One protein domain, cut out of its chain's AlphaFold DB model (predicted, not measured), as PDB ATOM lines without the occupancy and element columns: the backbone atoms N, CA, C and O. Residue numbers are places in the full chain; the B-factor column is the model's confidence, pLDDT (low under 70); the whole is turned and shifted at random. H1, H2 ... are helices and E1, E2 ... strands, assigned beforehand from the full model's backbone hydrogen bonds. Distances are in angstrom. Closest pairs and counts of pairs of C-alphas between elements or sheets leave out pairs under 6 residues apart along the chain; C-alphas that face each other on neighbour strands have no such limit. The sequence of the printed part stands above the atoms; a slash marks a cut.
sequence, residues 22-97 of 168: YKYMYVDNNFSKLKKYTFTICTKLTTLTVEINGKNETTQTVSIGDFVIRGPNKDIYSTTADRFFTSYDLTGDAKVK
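This is residues 22 to 97 of the 168 residues of an uncharacterized protein of viral metagenome (UniProt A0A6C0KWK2). A twisted four-strand sheet, E1 E2 E5 E6, is partly face to face with a long two-strand hairpin, E3 and E4, as a small sandwich. The helix H1 stands on the sheet's other face, and the short strand E7 lies beyond E1, at the end far from the hairpin. The printed part has 76 residues, with one named helix and seven named strands in the order E1 E2 E3 E4 E5 E6 H1 E7; of the 40 residues in named elements strands hold 33, and the class is mostly strand; the four-strand sheet, in the order E1 E2 E5 E6, is mixed. It is compact, with a radius of gyration of the C-alphas of 11.6 A, and spans 33 by 25 by 20 A.

In the larger sheet, E1, residues 22 to 24, is parallel to E2, residues 38 to 41, with N 39 and O 23 at 2.9 A. E2 is antiparallel to E5, residues 67 to 70, with N 40 and O 68 at 2.9 A. E5 forms a hairpin with E6, residues 76 to 79, with N 67 and O 79 at 2.8 A. E3, residues 46 to 52, and E4, residues 55 to 62, form the other hairpin, with N 48 and O 60 at 2.8 A. The closest C-alphas of E3 and E6, those of Val 50 and Ile 76, are 5.6 A apart. H1, residues 81 to 87, stands up from the sheet over E6, at a height of 8.0 A; its O i to N i+4 pairs are within hydrogen-bond range. E7, residues 94 to 96, pairs with no named strand; the closest C-alphas of E1 and E7, Tyr 22 and Ala 94, are 4.9 A apart.

E1 begins at C-alpha 22 (195.083, 217.618, 199.805). E3 and E4 each measure 19.3 A, and E4 bends by 51 degrees at residue 58. E7 ends at C-alpha 96 (198.118, 212.639, 205.650).

The C-alphas farthest apart, of Lys 55 and Thr 91, are 34.1 A apart. The printed part has no cut. The link E1 to E2 is long, and residues 52 to 54 are under 70 in pLDDT.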
ATOM      1  N   TYR A  22     196.292 216.900 200.167       93.00
ATOM      2  CA  TYR A  22     195.083 217.618 199.805       93.00
ATOM      3  C   TYR A  22     195.373 219.113 199.726       93.00
ATOM      4  O   TYR A  22     195.968 219.683 200.638       93.00
ATOM      5  N   LYS A  23     194.932 219.751 198.644       95.25
ATOM      6  CA  LYS A  23     195.045 221.201 198.459       95.25
ATOM      7  C   LYS A  23     193.829 221.910 199.032       95.25
ATOM      8  O   LYS A  23     192.709 221.429 198.872       95.25
ATOM      9  N   TYR A  24     194.030 223.065 199.649       94.50
ATOM     10  CA  TYR A  24     192.898 223.903 200.016       94.50
ATOM     11  C   TYR A  24     192.194 224.414 198.750       94.50
ATOM     12  O   TYR A  24     192.841 224.838 197.790       94.50
ATOM     13  N   MET A  25     190.867 224.367 198.744       95.56
ATOM     14  CA  MET A  25     190.029 224.939 197.701       95.56
ATOM     15  C   MET A  25     188.802 225.547 198.357       95.56
ATOM     16  O   MET A  25     187.958 224.825 198.883       95.56
ATOM     17  N   TYR A  26     188.679 226.868 198.279       94.69
ATOM     18  CA  TYR A  26     187.471 227.532 198.736       94.69
ATOM     19  C   TYR A  26     186.283 227.133 197.855       94.69
ATOM     20  O   TYR A  26     186.309 227.275 196.629       94.69
ATOM     21  N   VAL A  27     185.232 226.640 198.501       91.75
ATOM     22  CA  VAL A  27     183.905 226.480 197.915       91.75
ATOM     23  C   VAL A  27     182.906 227.033 198.918       91.75
ATOM     24  O   VAL A  27     182.980 226.717 200.102       91.75
ATOM     25  N   ASP A  28     181.977 227.862 198.454       92.00
ATOM     26  CA  ASP A  28     180.947 228.482 199.293       92.00
ATOM     27  C   ASP A  28     179.881 227.451 199.719       92.00
ATOM     28  O   ASP A  28     178.789 227.387 199.160       92.00
ATOM     29  N   ASN A  29     180.282 226.514 200.588       88.69
ATOM     30  CA  ASN A  29     179.563 225.318 201.060       88.69
ATOM     31  C   ASN A  29     178.908 224.429 199.986       88.69
ATOM     32  O   ASN A  29     178.268 223.427 200.297       88.69
ATOM     33  N   ASN A  30     179.118 224.723 198.705       91.75
ATOM     34  CA  ASN A  30     178.749 223.857 197.602       91.75
ATOM     35  C   ASN A  30     179.850 222.807 197.391       91.75
ATOM     36  O   ASN A  30     180.672 222.904 196.475       91.75
ATOM     37  N   PHE A  31     179.869 221.797 198.263       91.75
ATOM     38  CA  PHE A  31     180.906 220.758 198.291       91.75
ATOM     39  C   PHE A  31     180.988 219.922 197.008       91.75
ATOM     40  O   PHE A  31     182.032 219.328 196.731       91.75
ATOM     41  N   SER A  32     179.946 219.932 196.166       88.75
ATOM     42  CA  SER A  32     179.984 219.288 194.846       88.75
ATOM     43  C   SER A  32     181.079 219.870 193.937       88.75
ATOM     44  O   SER A  32     181.643 219.138 193.120       88.75
ATOM     45  N   LYS A  33     181.443 221.148 194.144       93.19
ATOM     46  CA  LYS A  33     182.492 221.868 193.405       93.19
ATOM     47  C   LYS A  33     183.916 221.463 193.798       93.19
ATOM     48  O   LYS A  33     184.852 221.821 193.082       93.19
ATOM     49  N   LEU A  34     184.108 220.736 194.905       93.75
ATOM     50  CA  LEU A  34     185.438 220.279 195.314       93.75
ATOM     51  C   LEU A  34     186.030 219.328 194.273       93.75
ATOM     52  O   LEU A  34     185.403 218.335 193.884       93.75
ATOM     53  N   LYS A  35     187.271 219.605 193.870       93.44
ATOM     54  CA  LYS A  35     188.051 218.746 192.972       93.44
ATOM     55  C   LYS A  35     188.662 217.579 193.751       93.44
ATOM     56  O   LYS A  35     188.760 217.601 194.970       93.44
ATOM     57  N   LYS A  36     189.078 216.518 193.057       91.94
ATOM     58  CA  LYS A  36     189.809 215.417 193.708       91.94
ATOM     59  C   LYS A  36     191.050 215.955 194.420       91.94
ATOM     60  O   LYS A  36     191.720 216.830 193.876       91.94
ATOM     61  N   TYR A  37     191.375 215.379 195.576       91.94
ATOM     62  CA  TYR A  37     192.527 215.783 196.389       91.94
ATOM     63  C   TYR A  37     192.461 217.243 196.852       91.94
ATOM     64  O   TYR A  37     193.487 217.914 196.954       91.94
ATOM     65  N   THR A  38     191.261 217.741 197.149       94.88
ATOM     66  CA  THR A  38     191.091 219.052 197.782       94.88
ATOM     67  C   THR A  38     190.318 218.961 199.083       94.88
ATOM     68  O   THR A  38     189.566 218.008 199.294       94.88
ATOM     69  N   PHE A  39     190.466 219.970 199.929       95.56
ATOM     70  CA  PHE A  39     189.634 220.171 201.107       95.56
ATOM     71  C   PHE A  39     189.179 221.632 201.207       95.56
ATOM     72  O   PHE A  39     189.822 222.525 200.660       95.56
ATOM     73  N   THR A  40     188.083 221.867 201.922       96.12
ATOM     74  CA  THR A  40     187.602 223.199 202.316       96.12
ATOM     75  C   THR A  40     187.254 223.201 203.799       96.12
ATOM     76  O   THR A  40     187.172 222.145 204.427       96.12
ATOM     77  N   ILE A  41     187.001 224.390 204.334       95.56
ATOM     78  CA  ILE A  41     186.401 224.589 205.651       95.56
ATOM     79  C   ILE A  41     184.928 224.940 205.432       95.56
ATOM     80  O   ILE A  41     184.597 225.718 204.535       95.56
ATOM     81  N   CYS A  42     184.049 224.331 206.216       95.38
ATOM     82  CA  CYS A  42     182.628 224.616 206.218       95.38
ATOM     83  C   CYS A  42     182.371 225.954 206.920       95.38
ATOM     84  O   CYS A  42     182.808 226.169 208.048       95.38
ATOM     85  N   THR A  43     181.667 226.868 206.255       94.75
ATOM     86  CA  THR A  43     181.395 228.220 206.782       94.75
ATOM     87  C   THR A  43     179.945 228.414 207.226       94.75
ATOM     88  O   THR A  43     179.600 229.468 207.751       94.75
ATOM     89  N   LYS A  44     179.086 227.403 207.038       94.44
ATOM     90  CA  LYS A  44     177.671 227.422 207.429       94.44
ATOM     91  C   LYS A  44     177.218 226.023 207.829       94.44
ATOM     92  O   LYS A  44     177.519 225.073 207.118       94.44
ATOM     93  N   LEU A  45     176.419 225.923 208.894       93.56
ATOM     94  CA  LEU A  45     175.767 224.671 209.280       93.56
ATOM     95  C   LEU A  45     175.008 224.070 208.089       93.56
ATOM     96  O   LEU A  45     174.151 224.725 207.489       93.56
ATOM     97  N   THR A  46     175.341 222.833 207.744       92.31
ATOM     98  CA  THR A  46     174.785 222.146 206.577       92.31
ATOM     99  C   THR A  46     174.728 220.640 206.810       92.31
ATOM    100  O   THR A  46     175.219 220.128 207.815       92.31
ATOM    101  N   THR A  47     174.135 219.919 205.867       89.19
ATOM    102  CA  THR A  47     174.096 218.460 205.861       89.19
ATOM    103  C   THR A  47     174.924 217.956 204.688       89.19
ATOM    104  O   THR A  47     174.806 218.456 203.569       89.19
ATOM    105  N   LEU A  48     175.769 216.959 204.936       86.19
ATOM    106  CA  LEU A  48     176.573 216.293 203.923       86.19
ATOM    107  C   LEU A  48     176.136 214.836 203.804       86.19
ATOM    108  O   LEU A  48     176.269 214.062 204.753       86.19
ATOM    109  N   THR A  49     175.697 214.456 202.608       82.38
ATOM    110  CA  THR A  49     175.536 213.051 202.231       82.38
ATOM    111  C   THR A  49     176.867 212.531 201.703       82.38
ATOM    112  O   THR A  49     177.413 213.042 200.724       82.38
ATOM    113  N   VAL A  50     177.415 211.532 202.383       76.12
ATOM    114  CA  VAL A  50     178.614 210.812 201.966       76.12
ATOM    115  C   VAL A  50     178.191 209.723 200.994       76.12
ATOM    116  O   VAL A  50     177.510 208.764 201.366       76.12
ATOM    117  N   GLU A  51     178.633 209.865 199.751       72.44
ATOM    118  CA  GLU A  51     178.467 208.854 198.716       72.44
ATOM    119  C   GLU A  51     179.783 208.115 198.464       72.44
ATOM    120  O   GLU A  51     180.828 208.732 198.227       72.44
ATOM    121  N   ILE A  52     179.730 206.783 198.447       67.69
ATOM    122  CA  ILE A  52     180.843 205.934 198.012       67.69
ATOM    123  C   ILE A  52     180.369 205.143 196.795       67.69
ATOM    124  O   ILE A  52     179.404 204.388 196.856       67.69
ATOM    125  N   ASN A  53     181.048 205.323 195.656       67.12
ATOM    126  CA  ASN A  53     180.688 204.687 194.380       67.12
ATOM    127  C   ASN A  53     179.221 204.931 193.950       67.12
ATOM    128  O   ASN A  53     178.586 204.036 193.394       67.12
ATOM    129  N   GLY A  54     178.682 206.128 194.217       66.75
ATOM    130  CA  GLY A  54     177.308 206.510 193.864       66.75
ATOM    131  C   GLY A  54     176.223 205.915 194.768       66.75
ATOM    132  O   GLY A  54     175.045 206.006 194.439       66.75
ATOM    133  N   LYS A  55     176.600 205.285 195.887       70.69
ATOM    134  CA  LYS A  55     175.664 204.837 196.922       70.69
ATOM    135  C   LYS A  55     175.754 205.754 198.132       70.69
ATOM    136  O   LYS A  55     176.858 206.040 198.593       70.69
ATOM    137  N   ASN A  56     174.599 206.170 198.648       73.25
ATOM    138  CA  ASN A  56     174.502 206.884 199.917       73.25
ATOM    139  C   ASN A  56     174.943 205.948 201.044       73.25
ATOM    140  O   ASN A  56     174.292 204.936 201.292       73.25
ATOM    141  N   GLU A  57     176.039 206.286 201.716       70.19
ATOM    142  CA  GLU A  57     176.548 205.503 202.846       70.19
ATOM    143  C   GLU A  57     176.111 206.117 204.173       70.19
ATOM    144  O   GLU A  57     175.714 205.405 205.091       70.19
ATOM    145  N   THR A  58     176.179 207.444 204.289       73.19
ATOM    146  CA  THR A  58     175.775 208.149 205.506       73.19
ATOM    147  C   THR A  58     175.389 209.593 205.211       73.19
ATOM    148  O   THR A  58     175.858 210.187 204.243       73.19
ATOM    149  N   THR A  59     174.553 210.162 206.069       81.44
ATOM    150  CA  THR A  59     174.194 211.578 206.068       81.44
ATOM    151  C   THR A  59     174.597 212.139 207.420       81.44
ATOM    152  O   THR A  59     174.179 211.614 208.449       81.44
ATOM    153  N   GLN A  60     175.408 213.194 207.430       81.88
ATOM    154  CA  GLN A  60     175.900 213.812 208.660       81.88
ATOM    155  C   GLN A  60     175.734 215.328 208.624       81.88
ATOM    156  O   GLN A  60     175.891 215.959 207.575       81.88
ATOM    157  N   THR A  61     175.435 215.919 209.776       88.44
ATOM    158  CA  THR A  61     175.483 217.370 209.959       88.44
ATOM    159  C   THR A  61     176.942 217.816 210.013       88.44
ATOM    160  O   THR A  61     177.749 217.211 210.710       88.44
ATOM    161  N   VAL A  62     177.270 218.865 209.263       90.25
ATOM    162  CA  VAL A  62     178.602 219.472 209.205       90.25
ATOM    163  C   VAL A  62     178.507 220.861 209.818       90.25
ATOM    164  O   VAL A  62     177.711 221.693 209.368       90.25
ATOM    165  N   SER A  63     179.292 221.088 210.864       93.62
ATOM    166  CA  SER A  63     179.290 222.331 211.628       93.62
ATOM    167  C   SER A  63     180.212 223.374 211.005       93.62
ATOM    168  O   SER A  63     181.109 223.070 210.217       93.62
ATOM    169  N   ILE A  64     180.006 224.636 211.381       95.44
ATOM    170  CA  ILE A  64     180.921 225.721 211.017       95.44
ATOM    171  C   ILE A  64     182.308 225.404 211.594       95.44
ATOM    172  O   ILE A  64     182.426 225.074 212.770       95.44
ATOM    173  N   GLY A  65     183.349 225.512 210.768       93.94
ATOM    174  CA  GLY A  65     184.729 225.188 211.137       93.94
ATOM    175  C   GLY A  65     185.138 223.736 210.871       93.94
ATOM    176  O   GLY A  65     186.334 223.444 210.878       93.94
ATOM    177  N   ASP A  66     184.195 222.839 210.565       94.44
ATOM    178  CA  ASP A  66     184.527 221.478 210.145       94.44
ATOM    179  C   ASP A  66     185.183 221.474 208.761       94.44
ATOM    180  O   ASP A  66     184.921 222.315 207.898       94.44
ATOM    181  N   PHE A  67     186.032 220.484 208.522       94.50
ATOM    182  CA  PHE A  67     186.726 220.304 207.257       94.50
ATOM    183  C   PHE A  67     185.950 219.335 206.376       94.50
ATOM    184  O   PHE A  67     185.532 218.269 206.825       94.50
ATOM    185  N   VAL A  68     185.812 219.666 205.094       94.00
ATOM    186  CA  VAL A  68     185.216 218.782 204.085       94.00
ATOM    187  C   VAL A  68     186.272 218.421 203.058       94.00
ATOM    188  O   VAL A  68     186.898 219.296 202.463       94.00
ATOM    189  N   ILE A  69     186.482 217.124 202.854       92.81
ATOM    190  CA  ILE A  69     187.572 216.578 202.049       92.81
ATOM    191  C   ILE A  69     186.994 215.810 200.865       92.81
ATOM    192  O   ILE A  69     186.091 214.988 201.020       92.81
ATOM    193  N   ARG A  70     187.561 216.042 199.677       91.38
ATOM    194  CA  ARG A  70     187.278 215.276 198.462       91.38
ATOM    195  C   ARG A  70     188.385 214.263 198.207       91.38
ATOM    196  O   ARG A  70     189.498 214.612 197.800       91.38
ATOM    197  N   GLY A  71     188.066 212.996 198.436       86.94
ATOM    198  CA  GLY A  71     188.972 211.872 198.267       86.94
ATOM    199  C   GLY A  71     189.350 211.563 196.809       86.94
ATOM    200  O   GLY A  71     188.821 212.150 195.855       86.94
ATOM    201  N   PRO A  72     190.293 210.621 196.611       82.25
ATOM    202  CA  PRO A  72     190.756 210.188 195.288       82.25
ATOM    203  C   PRO A  72     189.640 209.594 194.414       82.25
ATOM    204  O   PRO A  72     189.682 209.700 193.180       82.25
ATOM    205  N   ASN A  73     188.616 209.007 195.041       78.44
ATOM    206  CA  ASN A  73     187.519 208.314 194.370       78.44
ATOM    207  C   ASN A  73     186.284 209.200 194.196       78.44
ATOM    208  O   ASN A  73     185.208 208.699 193.894       78.44
ATOM    209  N   LYS A  74     186.448 210.525 194.329       78.81
ATOM    210  CA  LYS A  74     185.355 211.509 194.340       78.81
ATOM    211  C   LYS A  74     184.397 211.356 195.529       78.81
ATOM    212  O   LYS A  74     183.391 212.063 195.541       78.81
ATOM    213  N   ASP A  75     184.732 210.524 196.505       82.00
ATOM    214  CA  ASP A  75     184.099 210.460 197.815       82.00
ATOM    215  C   ASP A  75     184.254 211.804 198.538       82.00
ATOM    216  O   ASP A  75     185.298 212.456 198.436       82.00
ATOM    217  N   ILE A  76     183.199 212.242 199.223       87.31
ATOM    218  CA  ILE A  76     183.224 213.434 200.074       87.31
ATOM    219  C   ILE A  76     182.971 212.980 201.497       87.31
ATOM    220  O   ILE A  76     181.995 212.287 201.756       87.31
ATOM    221  N   TYR A  77     183.824 213.398 202.420       86.25
ATOM    222  CA  TYR A  77     183.623 213.180 203.844       86.25
ATOM    223  C   TYR A  77     183.943 214.457 204.611       86.25
ATOM    224  O   TYR A  77     184.728 215.289 204.153       86.25
ATOM    225  N   SER A  78     183.317 214.615 205.774       89.44
ATOM    226  CA  SER A  78     183.638 215.687 206.711       89.44
ATOM    227  C   SER A  78     184.441 215.157 207.893       89.44
ATOM    228  O   SER A  78     184.451 213.954 208.176       89.44
ATOM    229  N   THR A  79     185.159 216.052 208.553       88.12
ATOM    230  CA  THR A  79     185.895 215.783 209.780       88.12
ATOM    231  C   THR A  79     185.960 217.052 210.614       88.12
ATOM    232  O   THR A  79     186.105 218.143 210.068       88.12
ATOM    233  N   THR A  80     185.915 216.911 211.935       89.19
ATOM    234  CA  THR A  80     186.094 218.047 212.842       89.19
ATOM    235  C   THR A  80     187.489 218.649 212.707       89.19
ATOM    236  O   THR A  80     188.427 217.968 212.268       89.19
ATOM    237  N   ALA A  81     187.634 219.912 213.113       88.31
ATOM    238  CA  ALA A  81     188.915 220.613 213.126       88.31
ATOM    239  C   ALA A  81     189.988 219.840 213.913       88.31
ATOM    240  O   ALA A  81     191.046 219.526 213.368       88.31
ATOM    241  N   ASP A  82     189.681 219.422 215.142       84.31
ATOM    242  CA  ASP A  82     190.604 218.654 215.990       84.31
ATOM    243  C   ASP A  82     191.085 217.370 215.306       84.31
ATOM    244  O   ASP A  82     192.276 217.035 215.290       84.31
ATOM    245  N   ARG A  83     190.162 216.648 214.665       81.94
ATOM    246  CA  ARG A  83     190.502 215.425 213.939       81.94
ATOM    247  C   ARG A  83     191.319 215.717 212.681       81.94
ATOM    248  O   ARG A  83     192.211 214.939 212.331       81.94
ATOM    249  N   PHE A  84     191.049 216.832 212.009       87.81
ATOM    250  CA  PHE A  84     191.828 217.260 210.858       87.81
ATOM    251  C   PHE A  84     193.282 217.536 211.262       87.81
ATOM    252  O   PHE A  84     194.191 216.904 210.729       87.81
ATOM    253  N   PHE A  85     193.521 218.368 212.275       86.69
ATOM    254  CA  PHE A  85     194.881 218.698 212.718       86.69
ATOM    255  C   PHE A  85     195.631 217.506 213.334       86.69
ATOM    256  O   PHE A  85     196.856 217.413 213.236       86.69
ATOM    257  N   THR A  86     194.928 216.534 213.922       82.31
ATOM    258  CA  THR A  86     195.557 215.282 214.385       82.31
ATOM    259  C   THR A  86     195.894 214.322 213.243       82.31
ATOM    260  O   THR A  86     196.859 213.568 213.364       82.31
ATOM    261  N   SER A  87     195.162 214.369 212.125       82.25
ATOM    262  CA  SER A  87     195.322 213.441 210.991       82.25
ATOM    263  C   SER A  87     196.172 213.991 209.843       82.25
ATOM    264  O   SER A  87     196.678 213.210 209.032       82.25
ATOM    265  N   TYR A  88     196.331 215.310 209.757       87.62
ATOM    266  CA  TYR A  88     197.023 215.993 208.669       87.62
ATOM    267  C   TYR A  88     198.141 216.895 209.194       87.62
ATOM    268  O   TYR A  88     198.053 217.478 210.272       87.62
ATOM    269  N   ASP A  89     199.218 216.963 208.426       88.00
ATOM    270  CA  ASP A  89     200.299 217.928 208.564       88.00
ATOM    271  C   ASP A  89     200.063 219.069 207.566       88.00
ATOM    272  O   ASP A  89     199.782 218.808 206.393       88.00
ATOM    273  N   LEU A  90     200.122 220.314 208.043       84.56
ATOM    274  CA  LEU A  90     199.726 221.518 207.304       84.56
ATOM    275  C   LEU A  90     200.902 222.421 206.935       84.56
ATOM    276  O   LEU A  90     200.714 223.609 206.684       84.56
ATOM    277  N   THR A  91     202.119 221.883 206.863       78.69
ATOM    278  CA  THR A  91     203.264 222.589 206.271       78.69
ATOM    279  C   THR A  91     203.087 222.718 204.744       78.69
ATOM    280  O   THR A  91     203.766 222.044 203.964       78.69
ATOM    281  N   GLY A  92     202.121 223.534 204.305       81.31
ATOM    282  CA  GLY A  92     201.670 223.666 202.916       81.31
ATOM    283  C   GLY A  92     200.378 222.889 202.639       81.31
ATOM    284  O   GLY A  92     199.380 223.055 203.337       81.31
ATOM    285  N   ASP A  93     200.383 222.043 201.604       88.88
ATOM    286  CA  ASP A  93     199.261 221.136 201.321       88.88
ATOM    287  C   ASP A  93     199.039 220.173 202.498       88.88
ATOM    288  O   ASP A  93     199.996 219.608 203.030       88.88
ATOM    289  N   ALA A  94     197.776 219.903 202.839       88.56
ATOM    290  CA  ALA A  94     197.422 219.005 203.930       88.56
ATOM    291  C   ALA A  94     197.862 217.570 203.617       88.56
ATOM    292  O   ALA A  94     197.240 216.857 202.821       88.56
ATOM    293  N   LYS A  95     198.953 217.129 204.242       89.44
ATOM    294  CA  LYS A  95     199.546 215.805 204.046       89.44
ATOM    295  C   LYS A  95     199.039 214.850 205.114       89.44
ATOM    296  O   LYS A  95     199.136 215.132 206.300       89.44
ATOM    297  N   VAL A  96     198.540 213.685 204.706       86.38
ATOM    298  CA  VAL A  96     198.118 212.639 205.650       86.38
ATOM    299  C   VAL A  96     199.302 212.218 206.528       86.38
ATOM    300  O   VAL A  96     200.301 211.696 206.014       86.38
ATOM    301  N   LYS A  97     199.164 212.387 207.848       85.06
ATOM    302  CA  LYS A  97     200.130 211.890 208.834       85.06
ATOM    303  C   LYS A  97     200.227 210.371 208.735       85.06
ATOM    304  O   LYS A  97     199.225 209.662 208.625       85.06
TER     305      LYS A  97